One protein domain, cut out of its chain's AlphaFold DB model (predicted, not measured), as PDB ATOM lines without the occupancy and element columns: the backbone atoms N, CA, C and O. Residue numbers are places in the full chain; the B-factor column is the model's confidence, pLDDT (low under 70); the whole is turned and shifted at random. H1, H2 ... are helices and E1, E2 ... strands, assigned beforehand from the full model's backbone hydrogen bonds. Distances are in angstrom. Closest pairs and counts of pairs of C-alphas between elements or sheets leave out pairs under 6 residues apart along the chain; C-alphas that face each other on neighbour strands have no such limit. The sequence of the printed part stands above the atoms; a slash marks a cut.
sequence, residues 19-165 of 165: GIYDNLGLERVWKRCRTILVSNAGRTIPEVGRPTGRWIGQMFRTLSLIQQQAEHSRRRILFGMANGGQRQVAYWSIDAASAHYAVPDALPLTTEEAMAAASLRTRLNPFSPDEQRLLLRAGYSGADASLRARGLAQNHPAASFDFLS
ATOM      1  N   GLY A  19     -37.649 -31.659  54.166       50.88
ATOM      2  CA  GLY A  19     -36.572 -31.935  53.207       50.88
ATOM      3  C   GLY A  19     -36.332 -33.430  52.944       50.88
ATOM      4  O   GLY A  19     -35.910 -33.803  51.851       50.88
ATOM      5  N   ILE A  20     -36.669 -34.315  53.894       51.06
ATOM      6  CA  ILE A  20     -36.596 -35.777  53.706       51.06
ATOM      7  C   ILE A  20     -37.708 -36.269  52.765       51.06
ATOM      8  O   ILE A  20     -37.523 -37.248  52.043       51.06
ATOM      9  N   TYR A  21     -38.857 -35.591  52.758       47.97
ATOM     10  CA  TYR A  21     -40.037 -35.984  51.989       47.97
ATOM     11  C   TYR A  21     -40.078 -35.310  50.608       47.97
ATOM     12  O   TYR A  21     -40.288 -35.972  49.587       47.97
ATOM     13  N   ASP A  22     -39.822 -34.000  50.551       59.25
ATOM     14  CA  ASP A  22     -39.854 -33.202  49.328       59.25
ATOM     15  C   ASP A  22     -38.836 -32.046  49.334       59.25
ATOM     16  O   ASP A  22     -39.205 -30.874  49.402       59.25
ATOM     17  N   ASN A  23     -37.548 -32.376  49.188       61.47
ATOM     18  CA  ASN A  23     -36.450 -31.397  49.125       61.47
ATOM     19  C   ASN A  23     -36.600 -30.327  48.018       61.47
ATOM     20  O   ASN A  23     -35.946 -29.293  48.067       61.47
ATOM     21  N   LEU A  24     -37.445 -30.562  47.005       66.12
ATOM     22  CA  LEU A  24     -37.657 -29.638  45.881       66.12
ATOM     23  C   LEU A  24     -39.085 -29.057  45.834       66.12
ATOM     24  O   LEU A  24     -39.433 -28.369  44.874       66.12
ATOM     25  N   GLY A  25     -39.937 -29.360  46.818       68.25
ATOM     26  CA  GLY A  25     -41.350 -28.956  46.861       68.25
ATOM     27  C   GLY A  25     -42.212 -29.404  45.664       68.25
ATOM     28  O   GLY A  25     -43.291 -28.850  45.437       68.25
ATOM     29  N   LEU A  26     -41.755 -30.364  44.852       72.75
ATOM     30  CA  LEU A  26     -42.345 -30.645  43.535       72.75
ATOM     31  C   LEU A  26     -43.712 -31.326  43.593       72.75
ATOM     32  O   LEU A  26     -44.508 -31.164  42.664       72.75
ATOM     33  N   GLU A  27     -44.014 -32.063  44.663       74.25
ATOM     34  CA  GLU A  27     -45.204 -32.917  44.726       74.25
ATOM     35  C   GLU A  27     -46.499 -32.096  44.667       74.25
ATOM     36  O   GLU A  27     -47.505 -32.509  44.075       74.25
ATOM     37  N   ARG A  28     -46.464 -30.890  45.237       72.19
ATOM     38  CA  ARG A  28     -47.598 -29.960  45.253       72.19
ATOM     39  C   ARG A  28     -47.708 -29.142  43.968       72.19
ATOM     40  O   ARG A  28     -48.805 -28.690  43.639       72.19
ATOM     41  N   VAL A  29     -46.607 -28.978  43.237       80.12
ATOM     42  CA  VAL A  29     -46.489 -28.022  42.127       80.12
ATOM     43  C   VAL A  29     -46.747 -28.683  40.772       80.12
ATOM     44  O   VAL A  29     -47.527 -28.168  39.974       80.12
ATOM     45  N   TRP A  30     -46.190 -29.868  40.515       75.06
ATOM     46  CA  TRP A  30     -46.200 -30.496  39.181       75.06
ATOM     47  C   TRP A  30     -47.591 -30.823  38.593       75.06
ATOM     48  O   TRP A  30     -47.787 -30.794  37.374       75.06
ATOM     49  N   LYS A  31     -48.596 -31.074  39.445       78.31
ATOM     50  CA  LYS A  31     -49.982 -31.356  39.034       78.31
ATOM     51  C   LYS A  31     -50.794 -30.087  38.765       78.31
ATOM     52  O   LYS A  31     -51.822 -30.175  38.108       78.31
ATOM     53  N   ARG A  32     -50.359 -28.935  39.284       84.81
ATOM     54  CA  ARG A  32     -51.145 -27.688  39.307       84.81
ATOM     55  C   ARG A  32     -50.561 -26.596  38.420       84.81
ATOM     56  O   ARG A  32     -51.314 -25.811  37.857       84.81
ATOM     57  N   CYS A  33     -49.240 -26.555  38.285       86.25
ATOM     58  CA  CYS A  33     -48.544 -25.503  37.560       86.25
ATOM     59  C   CYS A  33     -48.077 -26.001  36.192       86.25
ATOM     60  O   CYS A  33     -47.527 -27.097  36.076       86.25
ATOM     61  N   ARG A  34     -48.277 -25.177  35.157       88.69
ATOM     62  CA  ARG A  34     -47.771 -25.421  33.795       88.69
ATOM     63  C   ARG A  34     -46.274 -25.128  33.680       88.69
ATOM     64  O   ARG A  34     -45.561 -25.872  33.007       88.69
ATOM     65  N   THR A  35     -45.837 -24.062  34.342       91.12
ATOM     66  CA  THR A  35     -44.447 -23.614  34.394       91.12
ATOM     67  C   THR A  35     -43.907 -23.862  35.793       91.12
ATOM     68  O   THR A  35     -44.555 -23.516  36.780       91.12
ATOM     69  N   ILE A  36     -42.750 -24.513  35.879       91.25
ATOM     70  CA  ILE A  36     -42.121 -24.931  37.131       91.25
ATOM     71  C   ILE A  36     -40.709 -24.352  37.160       91.25
ATOM     72  O   ILE A  36     -39.899 -24.637  36.278       91.25
ATOM     73  N   LEU A  37     -40.427 -23.535  38.171       92.38
ATOM     74  CA  LEU A  37     -39.124 -22.917  38.391       92.38
ATOM     75  C   LEU A  37     -38.511 -23.538  39.643       92.38
ATOM     76  O   LEU A  37     -39.160 -23.562  40.688       92.38
ATOM     77  N   VAL A  38     -37.299 -24.073  39.533       90.62
ATOM     78  CA  VAL A  38     -36.653 -24.810  40.621       90.62
ATOM     79  C   VAL A  38     -35.265 -24.244  40.886       90.62
ATOM     80  O   VAL A  38     -34.354 -24.423  40.081       90.62
ATOM     81  N   SER A  39     -35.114 -23.619  42.053       90.56
ATOM     82  CA  SER A  39     -33.824 -23.219  42.614       90.56
ATOM     83  C   SER A  39     -33.351 -24.291  43.585       90.56
ATOM     84  O   SER A  39     -33.980 -24.501  44.622       90.56
ATOM     85  N   ASN A  40     -32.250 -24.967  43.271       87.81
ATOM     86  CA  ASN A  40     -31.692 -26.011  44.117       87.81
ATOM     87  C   ASN A  40     -30.420 -25.540  44.830       87.81
ATOM     88  O   ASN A  40     -29.373 -25.387  44.210       87.81
ATOM     89  N   ALA A  41     -30.503 -25.369  46.148       82.38
ATOM     90  CA  ALA A  41     -29.340 -25.110  47.001       82.38
ATOM     91  C   ALA A  41     -28.742 -26.395  47.613       82.38
ATOM     92  O   ALA A  41     -27.854 -26.323  48.461       82.38
ATOM     93  N   GLY A  42     -29.242 -27.571  47.213       70.88
ATOM     94  CA  GLY A  42     -28.752 -28.870  47.655       70.88
ATOM     95  C   GLY A  42     -27.322 -29.126  47.183       70.88
ATOM     96  O   GLY A  42     -27.015 -29.042  45.998       70.88
ATOM     97  N   ARG A  43     -26.435 -29.436  48.130       65.44
ATOM     98  CA  ARG A  43     -25.030 -29.765  47.871       65.44
ATOM     99  C   ARG A  43     -24.880 -31.240  47.499       65.44
ATOM    100  O   ARG A  43     -25.377 -32.109  48.215       65.44
ATOM    101  N   THR A  44     -24.056 -31.545  46.496       54.28
ATOM    102  CA  THR A  44     -23.520 -32.903  46.312       54.28
ATOM    103  C   THR A  44     -22.513 -33.195  47.429       54.28
ATOM    104  O   THR A  44     -21.459 -32.570  47.519       54.28
ATOM    105  N   ILE A  45     -22.851 -34.094  48.348       50.25
ATOM    106  CA  ILE A  45     -22.052 -34.367  49.547       50.25
ATOM    107  C   ILE A  45     -20.754 -35.083  49.119       50.25
ATOM    108  O   ILE A  45     -20.853 -36.151  48.517       50.25
ATOM    109  N   PRO A  46     -19.549 -34.535  49.391       44.19
ATOM    110  CA  PRO A  46     -18.286 -35.156  49.013       44.19
ATOM    111  C   PRO A  46     -18.093 -36.492  49.729       44.19
ATOM    112  O   PRO A  46     -18.472 -36.650  50.895       44.19
ATOM    113  N   GLU A  47     -17.435 -37.436  49.059       43.94
ATOM    114  CA  GLU A  47     -16.997 -38.683  49.677       43.94
ATOM    115  C   GLU A  47     -15.944 -38.399  50.758       43.94
ATOM    116  O   GLU A  47     -14.829 -37.958  50.484       43.94
ATOM    117  N   VAL A  48     -16.287 -38.642  52.025       43.00
ATOM    118  CA  VAL A  48     -15.338 -38.505  53.136       43.00
ATOM    119  C   VAL A  48     -14.373 -39.695  53.115       43.00
ATOM    120  O   VAL A  48     -14.755 -40.823  53.426       43.00
ATOM    121  N   GLY A  49     -13.116 -39.432  52.747       39.03
ATOM    122  CA  GLY A  49     -12.100 -40.444  52.447       39.03
ATOM    123  C   GLY A  49     -11.431 -41.167  53.623       39.03
ATOM    124  O   GLY A  49     -10.592 -42.021  53.359       39.03
ATOM    125  N   ARG A  50     -11.738 -40.887  54.902       38.09
ATOM    126  CA  ARG A  50     -11.152 -41.640  56.040       38.09
ATOM    127  C   ARG A  50     -12.101 -41.733  57.250       38.09
ATOM    128  O   ARG A  50     -12.414 -40.699  57.837       38.09
ATOM    129  N   PRO A  51     -12.556 -42.936  57.652       43.34
ATOM    130  CA  PRO A  51     -13.479 -43.106  58.769       43.34
ATOM    131  C   PRO A  51     -12.734 -43.255  60.101       43.34
ATOM    132  O   PRO A  51     -11.957 -44.187  60.288       43.34
ATOM    133  N   THR A  52     -13.037 -42.396  61.072       47.09
ATOM    134  CA  THR A  52     -12.754 -42.666  62.488       47.09
ATOM    135  C   THR A  52     -14.059 -43.034  63.208       47.09
ATOM    136  O   THR A  52     -14.905 -42.199  63.512       47.09
ATOM    137  N   GLY A  53     -14.257 -44.338  63.423       51.94
ATOM    138  CA  GLY A  53     -14.982 -44.939  64.555       51.94
ATOM    139  C   GLY A  53     -16.453 -44.606  64.885       51.94
ATOM    140  O   GLY A  53     -16.933 -45.126  65.885       51.94
ATOM    141  N   ARG A  54     -17.212 -43.781  64.151       49.03
ATOM    142  CA  ARG A  54     -18.531 -43.296  64.633       49.03
ATOM    143  C   ARG A  54     -19.714 -43.732  63.761       49.03
ATOM    144  O   ARG A  54     -19.982 -43.120  62.733       49.03
ATOM    145  N   TRP A  55     -20.482 -44.722  64.221       48.53
ATOM    146  CA  TRP A  55     -21.776 -45.171  63.660       48.53
ATOM    147  C   TRP A  55     -22.729 -44.015  63.273       48.53
ATOM    148  O   TRP A  55     -23.360 -44.057  62.220       48.53
ATOM    149  N   ILE A  56     -22.740 -42.925  64.047       52.84
ATOM    150  CA  ILE A  56     -23.508 -41.698  63.763       52.84
ATOM    151  C   ILE A  56     -23.107 -41.055  62.422       52.84
ATOM    152  O   ILE A  56     -23.968 -40.650  61.646       52.84
ATOM    153  N   GLY A  57     -21.809 -40.999  62.107       54.53
ATOM    154  CA  GLY A  57     -21.323 -40.452  60.836       54.53
ATOM    155  C   GLY A  57     -21.741 -41.301  59.634       54.53
ATOM    156  O   GLY A  57     -22.054 -40.761  58.575       54.53
ATOM    157  N   GLN A  58     -21.825 -42.623  59.818       57.75
ATOM    158  CA  GLN A  58     -22.349 -43.530  58.794       57.75
ATOM    159  C   GLN A  58     -23.860 -43.336  58.588       57.75
ATOM    160  O   GLN A  58     -24.303 -43.319  57.446       57.75
ATOM    161  N   MET A  59     -24.648 -43.093  59.644       59.22
ATOM    162  CA  MET A  59     -26.077 -42.762  59.506       59.22
ATOM    163  C   MET A  59     -26.306 -41.449  58.753       59.22
ATOM    164  O   MET A  59     -27.140 -41.409  57.849       59.22
ATOM    165  N   PHE A  60     -25.543 -40.395  59.068       56.44
ATOM    166  CA  PHE A  60     -25.609 -39.138  58.317       56.44
ATOM    167  C   PHE A  60     -25.225 -39.335  56.849       56.44
ATOM    168  O   PHE A  60     -25.883 -38.765  55.984       56.44
ATOM    169  N   ARG A  61     -24.226 -40.178  56.547       60.50
ATOM    170  CA  ARG A  61     -23.858 -40.530  55.166       60.50
ATOM    171  C   ARG A  61     -24.965 -41.305  54.453       60.50
ATOM    172  O   ARG A  61     -25.276 -40.987  53.314       60.50
ATOM    173  N   THR A  62     -25.585 -42.287  55.097       59.12
ATOM    174  CA  THR A  62     -26.707 -43.027  54.503       59.12
ATOM    175  C   THR A  62     -27.896 -42.106  54.238       59.12
ATOM    176  O   THR A  62     -28.450 -42.139  53.145       59.12
ATOM    177  N   LEU A  63     -28.242 -41.225  55.184       57.12
ATOM    178  CA  LEU A  63     -29.302 -40.230  55.001       57.12
ATOM    179  C   LEU A  63     -28.972 -39.259  53.856       57.12
ATOM    180  O   LEU A  63     -29.829 -38.978  53.025       57.12
ATOM    181  N   SER A  64     -27.715 -38.824  53.778       56.12
ATOM    182  CA  SER A  64     -27.172 -37.990  52.701       56.12
ATOM    183  C   SER A  64     -27.303 -38.657  51.329       56.12
ATOM    184  O   SER A  64     -27.800 -38.047  50.387       56.12
ATOM    185  N   LEU A  65     -26.920 -39.932  51.222       58.56
ATOM    186  CA  LEU A  65     -27.035 -40.711  49.988       58.56
ATOM    187  C   LEU A  65     -28.499 -40.911  49.583       58.56
ATOM    188  O   LEU A  65     -28.830 -40.773  48.409       58.56
ATOM    189  N   ILE A  66     -29.388 -41.198  50.538       59.47
ATOM    190  CA  ILE A  66     -30.829 -41.326  50.280       59.47
ATOM    191  C   ILE A  66     -31.406 -39.993  49.781       59.47
ATOM    192  O   ILE A  66     -32.147 -39.990  48.798       59.47
ATOM    193  N   GLN A  67     -31.033 -38.868  50.398       58.56
ATOM    194  CA  GLN A  67     -31.450 -37.532  49.957       58.56
ATOM    195  C   GLN A  67     -30.957 -37.224  48.537       58.56
ATOM    196  O   GLN A  67     -31.754 -36.801  47.701       58.56
ATOM    197  N   GLN A  68     -29.693 -37.528  48.222       63.56
ATOM    198  CA  GLN A  68     -29.156 -37.372  46.865       63.56
ATOM    199  C   GLN A  68     -29.901 -38.247  45.848       63.56
ATOM    200  O   GLN A  68     -30.266 -37.779  44.772       63.56
ATOM    201  N   GLN A  69     -30.192 -39.509  46.177       60.66
ATOM    202  CA  GLN A  69     -30.942 -40.413  45.295       60.66
ATOM    203  C   GLN A  69     -32.387 -39.943  45.063       60.66
ATOM    204  O   GLN A  69     -32.894 -40.008  43.934       60.66
ATOM    205  N   ALA A  70     -33.045 -39.432  46.106       60.72
ATOM    206  CA  ALA A  70     -34.368 -38.826  46.000       60.72
ATOM    207  C   ALA A  70     -34.337 -37.576  45.105       60.72
ATOM    208  O   ALA A  70     -35.178 -37.441  44.212       60.72
ATOM    209  N   GLU A  71     -33.336 -36.712  45.271       68.69
ATOM    210  CA  GLU A  71     -33.134 -35.523  44.441       68.69
ATOM    211  C   GLU A  71     -32.873 -35.884  42.971       68.69
ATOM    212  O   GLU A  71     -33.537 -35.352  42.077       68.69
ATOM    213  N   HIS A  72     -31.988 -36.847  42.696       71.88
ATOM    214  CA  HIS A  72     -31.723 -37.328  41.338       71.88
ATOM    215  C   HIS A  72     -32.977 -37.908  40.679       71.88
ATOM    216  O   HIS A  72     -33.249 -37.635  39.505       71.88
ATOM    217  N   SER A  73     -33.777 -38.668  41.431       68.25
ATOM    218  CA  SER A  73     -35.045 -39.212  40.939       68.25
ATOM    219  C   SER A  73     -36.044 -38.105  40.608       68.25
ATOM    220  O   SER A  73     -36.637 -38.118  39.525       68.25
ATOM    221  N   ARG A  74     -36.181 -37.103  41.487       74.94
ATOM    222  CA  ARG A  74     -37.035 -35.928  41.264       74.94
ATOM    223  C   ARG A  74     -36.577 -35.134  40.040       74.94
ATOM    224  O   ARG A  74     -37.398 -34.831  39.176       74.94
ATOM    225  N   ARG A  75     -35.272 -34.887  39.906       76.00
ATOM    226  CA  ARG A  75     -34.658 -34.220  38.751       76.00
ATOM    227  C   ARG A  75     -34.913 -34.983  37.448       76.00
ATOM    228  O   ARG A  75     -35.237 -34.368  36.436       76.00
ATOM    229  N   ARG A  76     -34.828 -36.317  37.462       79.50
ATOM    230  CA  ARG A  76     -35.126 -37.153  36.289       79.50
ATOM    231  C   ARG A  76     -36.586 -37.040  35.858       79.50
ATOM    232  O   ARG A  76     -36.841 -36.891  34.668       79.50
ATOM    233  N   ILE A  77     -37.535 -37.074  36.795       79.19
ATOM    234  CA  ILE A  77     -38.959 -36.891  36.468       79.19
ATOM    235  C   ILE A  77     -39.205 -35.477  35.935       79.19
ATOM    236  O   ILE A  77     -39.893 -35.301  34.933       79.19
ATOM    237  N   LEU A  78     -38.594 -34.478  36.569       81.94
ATOM    238  CA  LEU A  78     -38.693 -33.075  36.191       81.94
ATOM    239  C   LEU A  78     -38.217 -32.832  34.749       81.94
ATOM    240  O   LEU A  78     -38.947 -32.247  33.949       81.94
ATOM    241  N   PHE A  79     -37.046 -33.360  34.385       82.38
ATOM    242  CA  PHE A  79     -36.560 -33.298  33.007       82.38
ATOM    243  C   PHE A  79     -37.342 -34.201  32.052       82.38
ATOM    244  O   PHE A  79     -37.526 -33.825  30.899       82.38
ATOM    245  N   GLY A  80     -37.871 -35.337  32.512       81.81
ATOM    246  CA  GLY A  80     -38.772 -36.177  31.720       81.81
ATOM    247  C   GLY A  80     -40.048 -35.436  31.306       81.81
ATOM    248  O   GLY A  80     -40.419 -35.459  30.135       81.81
ATOM    249  N   MET A  81     -40.679 -34.708  32.234       81.25
ATOM    250  CA  MET A  81     -41.854 -33.874  31.944       81.25
ATOM    251  C   MET A  81     -41.525 -32.715  30.997       81.25
ATOM    252  O   MET A  81     -42.339 -32.397  30.129       81.25
ATOM    253  N   ALA A  82     -40.349 -32.099  31.156       83.50
ATOM    254  CA  ALA A  82     -39.884 -31.026  30.280       83.50
ATOM    255  C   ALA A  82     -39.638 -31.529  28.849       83.50
ATOM    256  O   ALA A  82     -40.167 -30.966  27.894       83.50
ATOM    257  N   ASN A  83     -38.894 -32.628  28.702       84.25
ATOM    258  CA  ASN A  83     -38.564 -33.220  27.404       84.25
ATOM    259  C   ASN A  83     -39.799 -33.794  26.699       84.25
ATOM    260  O   ASN A  83     -39.887 -33.750  25.478       84.25
ATOM    261  N   GLY A  84     -40.774 -34.297  27.462       83.50
ATOM    262  CA  GLY A  84     -42.066 -34.737  26.938       83.50
ATOM    263  C   GLY A  84     -43.044 -33.600  26.622       83.50
ATOM    264  O   GLY A  84     -44.192 -33.884  26.293       83.50
ATOM    265  N   GLY A  85     -42.650 -32.329  26.787       83.19
ATOM    266  CA  GLY A  85     -43.500 -31.160  26.526       83.19
ATOM    267  C   GLY A  85     -44.698 -31.012  27.472       83.19
ATOM    268  O   GLY A  85     -45.554 -30.154  27.261       83.19
ATOM    269  N   GLN A  86     -44.777 -31.823  28.531       85.81
ATOM    270  CA  GLN A  86     -45.905 -31.824  29.465       85.81
ATOM    271  C   GLN A  86     -45.911 -30.570  30.341       85.81
ATOM    272  O   GLN A  86     -46.976 -30.119  30.775       85.81
ATOM    273  N   ARG A  87     -44.724 -30.026  30.635       86.50
ATOM    274  CA  ARG A  87     -44.505 -28.844  31.479       86.50
ATOM    275  C   ARG A  87     -43.342 -28.016  30.951       86.50
ATOM    276  O   ARG A  87     -42.387 -28.563  30.409       86.50
ATOM    277  N   GLN A  88     -43.400 -26.707  31.172       89.38
ATOM    278  CA  GLN A  88     -42.240 -25.836  31.002       89.38
ATOM    279  C   GLN A  88     -41.442 -25.833  32.297       89.38
ATOM    280  O   GLN A  88     -42.010 -25.626  33.369       89.38
ATOM    281  N   VAL A  89     -40.139 -26.079  32.209       90.75
ATOM    282  CA  VAL A  89     -39.312 -26.214  33.401       90.75
ATOM    283  C   VAL A  89     -37.988 -25.487  33.244       90.75
ATOM    284  O   VAL A  89     -37.255 -25.759  32.296       90.75
ATOM    285  N   ALA A  90     -37.670 -24.637  34.218       92.69
ATOM    286  CA  ALA A  90     -36.325 -24.129  34.457       92.69
ATOM    287  C   ALA A  90     -35.820 -24.646  35.806       92.69
ATOM    288  O   ALA A  90     -36.538 -24.636  36.806       92.69
ATOM    289  N   TYR A  91     -34.584 -25.123  35.806       92.12
ATOM    290  CA  TYR A  91     -33.906 -25.679  36.970       92.12
ATOM    291  C   TYR A  91     -32.496 -25.107  37.019       92.12
ATOM    292  O   TYR A  91     -31.801 -25.131  35.998       92.12
ATOM    293  N   TRP A  92     -32.071 -24.632  38.181       93.44
ATOM    294  CA  TRP A  92     -30.696 -24.220  38.421       93.44
ATOM    295  C   TRP A  92     -30.228 -24.697  39.788       93.44
ATOM    296  O   TRP A  92     -31.007 -24.746  40.741       93.44
ATOM    297  N   SER A  93     -28.957 -25.076  39.869       90.88
ATOM    298  CA  SER A  93     -28.319 -25.516  41.105       90.88
ATOM    299  C   SER A  93     -27.247 -24.534  41.562       90.88
ATOM    300  O   SER A  93     -26.637 -23.840  40.752       90.88
ATOM    301  N   ILE A  94     -27.022 -24.481  42.875       90.62
ATOM    302  CA  ILE A  94     -26.037 -23.599  43.516       90.62
ATOM    303  C   ILE A  94     -24.592 -23.885  43.080       90.62
ATOM    304  O   ILE A  94     -23.752 -22.994  43.122       90.62
ATOM    305  N   ASP A  95     -24.311 -25.111  42.637       90.00
ATOM    306  CA  ASP A  95     -23.004 -25.563  42.155       90.00
ATOM    307  C   ASP A  95     -22.804 -25.377  40.637       90.00
ATOM    308  O   ASP A  95     -21.740 -25.708  40.112       90.00
ATOM    309  N   ALA A  96     -23.792 -24.829  39.919       91.00
ATOM    310  CA  ALA A  96     -23.717 -24.637  38.476       91.00
ATOM    311  C   ALA A  96     -23.244 -23.225  38.104       91.00
ATOM    312  O   ALA A  96     -23.941 -22.234  38.318       91.00
ATOM    313  N   ALA A  97     -22.088 -23.143  37.444       93.38
ATOM    314  CA  ALA A  97     -21.626 -21.911  36.805       93.38
ATOM    315  C   ALA A  97     -22.538 -21.494  35.641       93.38
ATOM    316  O   ALA A  97     -23.072 -22.349  34.930       93.38
ATOM    317  N   SER A  98     -22.604 -20.188  35.379       92.06
ATOM    318  CA  SER A  98     -23.341 -19.579  34.255       92.06
ATOM    319  C   SER A  98     -23.086 -20.257  32.894       92.06
ATOM    320  O   SER A  98     -24.018 -20.507  32.130       92.06
ATOM    321  N   ALA A  99     -21.840 -20.656  32.625       91.44
ATOM    322  CA  ALA A  99     -21.437 -21.308  31.379       91.44
ATOM    323  C   ALA A  99     -22.151 -22.650  31.096       91.44
ATOM    324  O   ALA A  99     -22.275 -23.035  29.933       91.44
ATOM    325  N   HIS A 100     -22.665 -23.350  32.116       91.19
ATOM    326  CA  HIS A 100     -23.343 -24.646  31.943       91.19
ATOM    327  C   HIS A 100     -24.643 -24.556  31.137       91.19
ATOM    328  O   HIS A 100     -25.101 -25.561  30.596       91.19
ATOM    329  N   TYR A 101     -25.248 -23.370  31.065       90.62
ATOM    330  CA  TYR A 101     -26.535 -23.162  30.403       90.62
ATOM    331  C   TYR A 101     -26.394 -22.747  28.931       90.62
ATOM    332  O   TYR A 101     -27.409 -22.617  28.252       90.62
ATOM    333  N   ALA A 102     -25.162 -22.555  28.437       91.50
ATOM    334  CA  ALA A 102     -24.862 -22.144  27.062       91.50
ATOM    335  C   ALA A 102     -25.590 -20.856  26.614       91.50
ATOM    336  O   ALA A 102     -25.952 -20.705  25.448       91.50
ATOM    337  N   VAL A 103     -25.788 -19.918  27.547       93.50
ATOM    338  CA  VAL A 103     -26.341 -18.583  27.286       93.50
ATOM    339  C   VAL A 103     -25.179 -17.576  27.251       93.50
ATOM    340  O   VAL A 103     -24.542 -17.388  28.287       93.50
ATOM    341  N   PRO A 104     -24.859 -16.956  26.095       88.12
ATOM    342  CA  PRO A 104     -23.628 -16.168  25.923       88.12
ATOM    343  C   PRO A 104     -23.479 -14.958  26.853       88.12
ATOM    344  O   PRO A 104     -22.372 -14.618  27.253       88.12
ATOM    345  N   ASP A 105     -24.588 -14.310  27.189       92.50
ATOM    346  CA  ASP A 105     -24.678 -13.076  27.970       92.50
ATOM    347  C   ASP A 105     -25.361 -13.317  29.329       92.50
ATOM    348  O   ASP A 105     -26.082 -12.457  29.835       92.50
ATOM    349  N   ALA A 106     -25.196 -14.517  29.896       94.25
ATOM    350  CA  ALA A 106     -25.618 -14.852  31.259       94.25
ATOM    351  C   ALA A 106     -24.973 -13.937  32.308       94.25
ATOM    352  O   ALA A 106     -23.793 -13.595  32.198       94.25
ATOM    353  N   LEU A 107     -25.722 -13.611  33.367       95.38
ATOM    354  CA  LEU A 107     -25.165 -13.007  34.575       95.38
ATOM    355  C   LEU A 107     -23.966 -13.845  35.043       95.38
ATOM    356  O   LEU A 107     -24.124 -15.048  35.283       95.38
ATOM    357  N   PRO A 108     -22.770 -13.251  35.175       95.44
ATOM    358  CA  PRO A 108     -21.551 -14.026  35.316       95.44
ATOM    359  C   PRO A 108     -21.426 -14.642  36.711       95.44
ATOM    360  O   PRO A 108     -21.506 -13.966  37.741       95.44
ATOM    361  N   LEU A 109     -21.150 -15.939  36.719       96.50
ATOM    362  CA  LEU A 109     -20.738 -16.699  37.894       96.50
ATOM    363  C   LEU A 109     -19.715 -17.735  37.446       96.50
ATOM    364  O   LEU A 109     -20.017 -18.541  36.552       96.50
ATOM    365  N   THR A 110     -18.524 -17.694  38.038       96.38
ATOM    366  CA  THR A 110     -17.453 -18.641  37.717       96.38
ATOM    367  C   THR A 110     -17.712 -20.003  38.361       96.38
ATOM    368  O   THR A 110     -18.490 -20.137  39.306       96.38
ATOM    369  N   THR A 111     -17.039 -21.043  37.864       94.25
ATOM    370  CA  THR A 111     -17.073 -22.376  38.490       94.25
ATOM    371  C   THR A 111     -16.553 -22.341  39.924       94.25
ATOM    372  O   THR A 111     -17.125 -22.982  40.798       94.25
ATOM    373  N   GLU A 112     -15.510 -21.553  40.187       94.88
ATOM    374  CA  GLU A 112     -14.936 -21.393  41.527       94.88
ATOM    375  C   GLU A 112     -15.929 -20.731  42.489       94.88
ATOM    376  O   GLU A 112     -16.116 -21.212  43.605       94.88
ATOM    377  N   GLU A 113     -16.625 -19.682  42.044       95.44
ATOM    378  CA  GLU A 113     -17.669 -19.013  42.826       95.44
ATOM    379  C   GLU A 113     -18.860 -19.936  43.098       95.44
ATOM    380  O   GLU A 113     -19.345 -19.985  44.227       95.44
ATOM    381  N   ALA A 114     -19.305 -20.707  42.101       93.31
ATOM    382  CA  ALA A 114     -20.381 -21.683  42.268       93.31
ATOM    383  C   ALA A 114     -20.001 -22.772  43.289       93.31
ATOM    384  O   ALA A 114     -20.766 -23.088  44.202       93.31
ATOM    385  N   MET A 115     -18.776 -23.302  43.203       91.19
ATOM    386  CA  MET A 115     -18.262 -24.274  44.171       91.19
ATOM    387  C   MET A 115     -18.117 -23.679  45.575       91.19
ATOM    388  O   MET A 115     -18.437 -24.349  46.562       91.19
ATOM    389  N   ALA A 116     -17.661 -22.429  45.681       91.62
ATOM    390  CA  ALA A 116     -17.574 -21.716  46.949       91.62
ATOM    391  C   ALA A 116     -18.967 -21.522  47.567       91.62
ATOM    392  O   ALA A 116     -19.155 -21.851  48.738       91.62
ATOM    393  N   ALA A 117     -19.956 -21.094  46.774       91.06
ATOM    394  CA  ALA A 117     -21.345 -20.941  47.202       91.06
ATOM    395  C   ALA A 117     -21.933 -22.270  47.703       91.06
ATOM    396  O   ALA A 117     -22.499 -22.328  48.794       91.06
ATOM    397  N   ALA A 118     -21.730 -23.358  46.956       88.25
ATOM    398  CA  ALA A 118     -22.189 -24.701  47.322       88.25
ATOM    399  C   ALA A 118     -21.490 -25.275  48.571       88.25
ATOM    400  O   ALA A 118     -22.004 -26.196  49.211       88.25
ATOM    401  N   SER A 119     -20.313 -24.746  48.917       87.00
ATOM    402  CA  SER A 119     -19.534 -25.144  50.096       87.00
ATOM    403  C   SER A 119     -19.870 -24.326  51.345       87.00
ATOM    404  O   SER A 119     -19.381 -24.651  52.432       87.00
ATOM    405  N   LEU A 120     -20.698 -23.283  51.221       85.19
ATOM    406  CA  LEU A 120     -21.127 -22.486  52.362       85.19
ATOM    407  C   LEU A 120     -21.927 -23.325  53.359       85.19
ATOM    408  O   LEU A 120     -22.652 -24.265  53.026       85.19
ATOM    409  N   ARG A 121     -21.776 -22.977  54.638       77.12
ATOM    410  CA  ARG A 121     -22.411 -23.698  55.740       77.12
ATOM    411  C   ARG A 121     -23.939 -23.580  55.663       77.12
ATOM    412  O   ARG A 121     -24.483 -22.484  55.652       77.12
ATOM    413  N   THR A 122     -24.638 -24.708  55.739       66.88
ATOM    414  CA  THR A 122     -26.091 -24.756  55.963       66.88
ATOM    415  C   THR A 122     -26.351 -24.734  57.474       66.88
ATOM    416  O   THR A 122     -26.494 -25.780  58.109       66.88
ATOM    417  N   ARG A 123     -26.283 -23.555  58.102       65.69
ATOM    418  CA  ARG A 123     -26.514 -23.386  59.549       65.69
ATOM    419  C   ARG A 123     -27.529 -22.277  59.811       65.69
ATOM    420  O   ARG A 123     -27.717 -21.399  58.986       65.69
ATOM    421  N   LEU A 124     -28.139 -22.311  60.996       60.09
ATOM    422  CA  LEU A 124     -29.105 -21.311  61.474       60.09
ATOM    423  C   LEU A 124     -28.457 -19.996  61.956       60.09
ATOM    424  O   LEU A 124     -29.143 -19.164  62.543       60.09
ATOM    425  N   ASN A 125     -27.145 -19.802  61.771       76.12
ATOM    426  CA  ASN A 125     -26.489 -18.542  62.118       76.12
ATOM    427  C   ASN A 125     -26.478 -17.579  60.919       76.12
ATOM    428  O   ASN A 125     -26.459 -18.043  59.779       76.12
ATOM    429  N   PRO A 126     -26.447 -16.252  61.153       82.69
ATOM    430  CA  PRO A 126     -26.406 -15.280  60.070       82.69
ATOM    431  C   PRO A 126     -25.216 -15.501  59.127       82.69
ATOM    432  O   PRO A 126     -24.109 -15.844  59.560       82.69
ATOM    433  N   PHE A 127     -25.457 -15.281  57.837       87.06
ATOM    434  CA  PHE A 127     -24.409 -15.176  56.827       87.06
ATOM    435  C   PHE A 127     -23.743 -13.801  56.906       87.06
ATOM    436  O   PHE A 127     -24.427 -12.796  57.131       87.06
ATOM    437  N   SER A 128     -22.429 -13.744  56.694       91.75
ATOM    438  CA  SER A 128     -21.720 -12.478  56.502       91.75
ATOM    439  C   SER A 128     -22.208 -11.770  55.226       91.75
ATOM    440  O   SER A 128     -22.779 -12.422  54.346       91.75
ATOM    441  N   PRO A 129     -21.978 -10.454  55.078       93.06
ATOM    442  CA  PRO A 129     -22.327  -9.738  53.849       93.06
ATOM    443  C   PRO A 129     -21.735 -10.375  52.583       93.06
ATOM    444  O   PRO A 129     -22.417 -10.466  51.564       93.06
ATOM    445  N   ASP A 130     -20.505 -10.890  52.657       93.06
ATOM    446  CA  ASP A 130     -19.844 -11.556  51.527       93.06
ATOM    447  C   ASP A 130     -20.473 -12.917  51.207       93.06
ATOM    448  O   ASP A 130     -20.684 -13.247  50.040       93.06
ATOM    449  N   GLU A 131     -20.837 -13.691  52.238       91.75
ATOM    450  CA  GLU A 131     -21.557 -14.959  52.075       91.75
ATOM    451  C   GLU A 131     -22.931 -14.720  51.426       91.75
ATOM    452  O   GLU A 131     -23.300 -15.419  50.483       91.75
ATOM    453  N   GLN A 132     -23.664 -13.694  51.872       92.44
ATOM    454  CA  GLN A 132     -24.948 -13.307  51.279       92.44
ATOM    455  C   GLN A 132     -24.782 -12.874  49.822       92.44
ATOM    456  O   GLN A 132     -25.517 -13.348  48.956       92.44
ATOM    457  N   ARG A 133     -23.792 -12.021  49.531       94.81
ATOM    458  CA  ARG A 133     -23.487 -11.567  48.170       94.81
ATOM    459  C   ARG A 133     -23.184 -12.748  47.251       94.81
ATOM    460  O   ARG A 133     -23.723 -12.801  46.148       94.81
ATOM    461  N   LEU A 134     -22.369 -13.704  47.697       94.75
ATOM    462  CA  LEU A 134     -22.037 -14.896  46.918       94.75
ATOM    463  C   LEU A 134     -23.270 -15.776  46.658       94.75
ATOM    464  O   LEU A 134     -23.492 -16.185  45.519       94.75
ATOM    465  N   LEU A 135     -24.103 -16.016  47.677       93.00
ATOM    466  CA  LEU A 135     -25.347 -16.786  47.540       93.00
ATOM    467  C   LEU A 135     -26.336 -16.120  46.577       93.00
ATOM    468  O   LEU A 135     -26.923 -16.798  45.732       93.00
ATOM    469  N   LEU A 136     -26.501 -14.799  46.673       94.75
ATOM    470  CA  LEU A 136     -27.364 -14.039  45.771       94.75
ATOM    471  C   LEU A 136     -26.831 -14.089  44.338       94.75
ATOM    472  O   LEU A 136     -27.602 -14.359  43.420       94.75
ATOM    473  N   ARG A 137     -25.520 -13.910  44.136       96.56
ATOM    474  CA  ARG A 137     -24.900 -14.045  42.809       96.56
ATOM    475  C   ARG A 137     -25.120 -15.436  42.223       96.56
ATOM    476  O   ARG A 137     -25.522 -15.529  41.067       96.56
ATOM    477  N   ALA A 138     -24.932 -16.494  43.013       95.38
ATOM    478  CA  ALA A 138     -25.160 -17.866  42.567       95.38
ATOM    479  C   ALA A 138     -26.625 -18.113  42.171       95.38
ATOM    480  O   ALA A 138     -26.905 -18.631  41.089       95.38
ATOM    481  N   GLY A 139     -27.566 -17.675  43.013       94.19
ATOM    482  CA  GLY A 139     -28.998 -17.816  42.756       94.19
ATOM    483  C   GLY A 139     -29.462 -17.053  41.514       94.19
ATOM    484  O   GLY A 139     -30.104 -17.640  40.643       94.19
ATOM    485  N   TYR A 140     -29.121 -15.766  41.406       95.81
ATOM    486  CA  TYR A 140     -29.555 -14.924  40.287       95.81
ATOM    487  C   TYR A 140     -28.858 -15.271  38.971       95.81
ATOM    488  O   TYR A 140     -29.518 -15.257  37.937       95.81
ATOM    489  N   SER A 141     -27.575 -15.647  38.998       96.50
ATOM    490  CA  SER A 141     -26.876 -16.137  37.802       96.50
ATOM    491  C   SER A 141     -27.516 -17.417  37.262       96.50
ATOM    492  O   SER A 141     -27.831 -17.503  36.074       96.50
ATOM    493  N   GLY A 142     -27.783 -18.391  38.140       95.56
ATOM    494  CA  GLY A 142     -28.452 -19.632  37.756       95.56
ATOM    495  C   GLY A 142     -29.874 -19.400  37.238       95.56
ATOM    496  O   GLY A 142     -30.254 -19.976  36.217       95.56
ATOM    497  N   ALA A 143     -30.645 -18.535  37.903       95.56
ATOM    498  CA  ALA A 143     -32.002 -18.190  37.484       95.56
ATOM    499  C   ALA A 143     -32.018 -17.521  36.104       95.56
ATOM    500  O   ALA A 143     -32.737 -17.983  35.217       95.56
ATOM    501  N   ASP A 144     -31.203 -16.484  35.908       96.31
ATOM    502  CA  ASP A 144     -31.066 -15.771  34.638       96.31
ATOM    503  C   ASP A 144     -30.721 -16.729  33.488       96.31
ATOM    504  O   ASP A 144     -31.454 -16.829  32.499       96.31
ATOM    505  N   ALA A 145     -29.657 -17.513  33.657       96.25
ATOM    506  CA  ALA A 145     -29.183 -18.427  32.630       96.25
ATOM    507  C   ALA A 145     -30.200 -19.548  32.332       96.25
ATOM    508  O   ALA A 145     -30.505 -19.826  31.170       96.25
ATOM    509  N   SER A 146     -30.783 -20.166  33.365       95.38
ATOM    510  CA  SER A 146     -31.722 -21.284  33.210       95.38
ATOM    511  C   SER A 146     -33.062 -20.862  32.606       95.38
ATOM    512  O   SER A 146     -33.589 -21.546  31.725       95.38
ATOM    513  N   LEU A 147     -33.613 -19.720  33.031       95.38
ATOM    514  CA  LEU A 147     -34.864 -19.192  32.482       95.38
ATOM    515  C   LEU A 147     -34.712 -18.843  31.000       95.38
ATOM    516  O   LEU A 147     -35.571 -19.211  30.193       95.38
ATOM    517  N   ARG A 148     -33.609 -18.187  30.620       95.69
ATOM    518  CA  ARG A 148     -33.359 -17.794  29.227       95.69
ATOM    519  C   ARG A 148     -33.026 -18.980  28.332       95.69
ATOM    520  O   ARG A 148     -33.589 -19.073  27.244       95.69
ATOM    521  N   ALA A 149     -32.251 -19.953  28.816       93.62
ATOM    522  CA  ALA A 149     -32.006 -21.209  28.096       93.62
ATOM    523  C   ALA A 149     -33.303 -21.981  27.777       93.62
ATOM    524  O   ALA A 149     -33.351 -22.781  26.843       93.62
ATOM    525  N   ARG A 150     -34.371 -21.747  28.549       92.06
ATOM    526  CA  ARG A 150     -35.695 -22.360  28.364       92.06
ATOM    527  C   ARG A 150     -36.697 -21.457  27.639       92.06
ATOM    528  O   ARG A 150     -37.850 -21.855  27.495       92.06
ATOM    529  N   GLY A 151     -36.278 -20.272  27.191       92.75
ATOM    530  CA  GLY A 151     -37.141 -19.298  26.515       92.75
ATOM    531  C   GLY A 151     -38.222 -18.691  27.416       92.75
ATOM    532  O   GLY A 151     -39.237 -18.216  26.913       92.75
ATOM    533  N   LEU A 152     -38.037 -18.734  28.740       93.25
ATOM    534  CA  LEU A 152     -38.993 -18.224  29.733       93.25
ATOM    535  C   LEU A 152     -38.741 -16.762  30.118       93.25
ATOM    536  O   LEU A 152     -39.588 -16.146  30.759       93.25
ATOM    537  N   ALA A 153     -37.587 -16.219  29.742       94.00
ATOM    538  CA  ALA A 153     -37.199 -14.838  29.983       94.00
ATOM    539  C   ALA A 153     -36.412 -14.292  28.785       94.00
ATOM    540  O   ALA A 153     -35.868 -15.053  27.982       94.00
ATOM    541  N   GLN A 154     -36.343 -12.966  28.689       92.50
ATOM    542  CA  GLN A 154     -35.523 -12.238  27.724       92.50
ATOM    543  C   GLN A 154     -34.542 -11.347  28.483       92.50
ATOM    544  O   GLN A 154     -34.847 -10.903  29.587       92.50
ATOM    545  N   ASN A 155     -33.382 -11.068  27.889       92.88
ATOM    546  CA  ASN A 155     -32.384 -10.184  28.490       92.88
ATOM    547  C   ASN A 155     -32.693  -8.708  28.175       92.88
ATOM    548  O   ASN A 155     -31.920  -8.025  27.502       92.88
ATOM    549  N   HIS A 156     -33.882  -8.242  28.570       90.94
ATOM    550  CA  HIS A 156     -34.305  -6.860  28.357       90.94
ATOM    551  C   HIS A 156     -35.134  -6.324  29.543       90.94
ATOM    552  O   HIS A 156     -36.246  -6.812  29.762       90.94
ATOM    553  N   PRO A 157     -34.632  -5.318  30.293       89.81
ATOM    554  CA  PRO A 157     -33.285  -4.738  30.195       89.81
ATOM    555  C   PRO A 157     -32.187  -5.774  30.491       89.81
ATOM    556  O   PRO A 157     -32.473  -6.844  31.026       89.81
ATOM    557  N   ALA A 158     -30.942  -5.469  30.111       92.44
ATOM    558  CA  ALA A 158     -29.820  -6.371  30.352       92.44
ATOM    559  C   ALA A 158     -29.658  -6.633  31.858       92.44
ATOM    560  O   ALA A 158     -29.628  -5.693  32.653       92.44
ATOM    561  N   ALA A 159     -29.568  -7.903  32.244       92.06
ATOM    562  CA  ALA A 159     -29.410  -8.296  33.634       92.06
ATOM    563  C   ALA A 159     -28.052  -7.825  34.184       92.06
ATOM    564  O   ALA A 159     -27.010  -8.020  33.555       92.06
ATOM    565  N   SER A 160     -28.058  -7.232  35.379       94.06
ATOM    566  CA  SER A 160     -26.854  -6.784  36.088       94.06
ATOM    567  C   SER A 160     -26.935  -7.108  37.581       94.06
ATOM    568  O   SER A 160     -28.008  -7.396  38.111       94.06
ATOM    569  N   PHE A 161     -25.794  -7.056  38.271       94.25
ATOM    570  CA  PHE A 161     -25.719  -7.201  39.730       94.25
ATOM    571  C   PHE A 161     -25.805  -5.863  40.477       94.25
ATOM    572  O   PHE A 161     -25.514  -5.824  41.668       94.25
ATOM    573  N   ASP A 162     -26.222  -4.776  39.824       92.69
ATOM    574  CA  ASP A 162     -26.191  -3.428  40.419       92.69
ATOM    575  C   ASP A 162     -27.061  -3.315  41.682       92.69
ATOM    576  O   ASP A 162     -26.782  -2.515  42.569       92.69
ATOM    577  N   PHE A 163     -28.070  -4.181  41.815       84.94
ATOM    578  CA  PHE A 163     -28.931  -4.280  42.997       84.94
ATOM    579  C   PHE A 163     -28.240  -4.890  44.231       84.94
ATOM    580  O   PHE A 163     -28.821  -4.899  45.312       84.94
ATOM    581  N   LEU A 164     -27.032  -5.445  44.071       86.38
ATOM    582  CA  LEU A 164     -26.209  -5.970  45.164       86.38
ATOM    583  C   LEU A 164     -25.233  -4.926  45.723       86.38
ATOM    584  O   LEU A 164     -24.448  -5.263  46.614       86.38
ATOM    585  N   SER A 165     -25.206  -3.715  45.163       70.00
ATOM    586  CA  SER A 165     -24.306  -2.632  45.584       70.00
ATOM    587  C   SER A 165     -24.673  -2.095  46.959       70.00
ATOM    588  O   SER A 165     -25.874  -1.836  47.185       70.00
TER     589      SER A 165
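AT A GLANCE: This is residues 19 to 165 of the 165 residues of an uncharacterized protein of Rhodobacter sp. SGA-6-6 (UniProt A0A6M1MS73). What does the model look like? A ribbon of two parallel strands, E1 and E2, lies between helix H6 on one side and residues 71 to 83 of the long helix H3 on the other, while the rest of H3 reaches away and residues 49 to 56, of which 55 and 56 belong to H3, stick out. H4 and H5 pack on H6, and short H1 and H2 lie near H3. What is it made of? The printed part has 147 residues and is mostly helix, with six named helices and two named strands in the order H1 H2 E1 H3 E2 H4 H5 H6. It is compact, with a radius of gyration of the C-alphas of 17.0 A and spans of 56 by 39 by 25 A.

HOW THE PARTS SIT: How do the strands pair? E1, residues 35 to 40, and E2, residues 88 to 93, are parallel neighbours at 7 degrees, with N 38 and O 90 at 2.9 A and N 92 and O 38 at 3.0 A, within hydrogen-bond range. With H3, residues 55 to 83, they form a strand-helix-strand unit, two parallel neighbour strands with a helix between them in the chain, whose crossover is right-handed. Which helices come close to them? The closest C-alphas of E2 and H6, residues 129 to 149, are those of Trp 92 and Gly 142, 5.2 A apart; those of H3 and E2 are Ala 82 and Gln 88, 5.7 A apart. H3 and H6 are apart. What lies farther out? H5, residues 111 to 118, touches residues 131 to 138 of H6 at a steep tilt of 65 degrees, opposite ways, closest at the C-alphas of Ala 117 and Leu 135, 5.8 A. H4, residues 98 to 101, touches residues 141 to 149 of H6, closest at the C-alphas of Tyr 101 and Ala 145, 5.9 A. H1, residues 19 to 22, and H2, residues 26 to 29, are each close to but not clearly touching H3, with closest C-alphas Ile 20 and Gln 67 at 6.6 A and Leu 26 and Arg 74 at 7.8 A. How do the helix backbones run? In H3, H5 and H6 every O i to N i+4 pair is within hydrogen-bond range, and H1, H2 and H4 are too short for such a pair.

IN THESE COORDINATES: How long are the larger elements? From first to last C-alpha E1 measures 16.2 A, E2 17.2 A, H3 41.7 A, H5 10.5 A and H6 29.8 A. Where are the anchors? H1 begins at C-alpha 19 (-36.572, -31.935, 53.207), and H6 ends at C-alpha 149 (-32.006, -21.209, 28.096).

THE WHOLE: How far does it reach? The two C-alphas farthest apart are those of Gly 53 and His 156, at 56.0 A. Is it continuous? The printed part has no cut, and the link E1 to H3, 14 residues, is long. Where is confidence low? Residues 19 to 25, 43 to 71, 73 and 122 to 124 are under 70 in pLDDT.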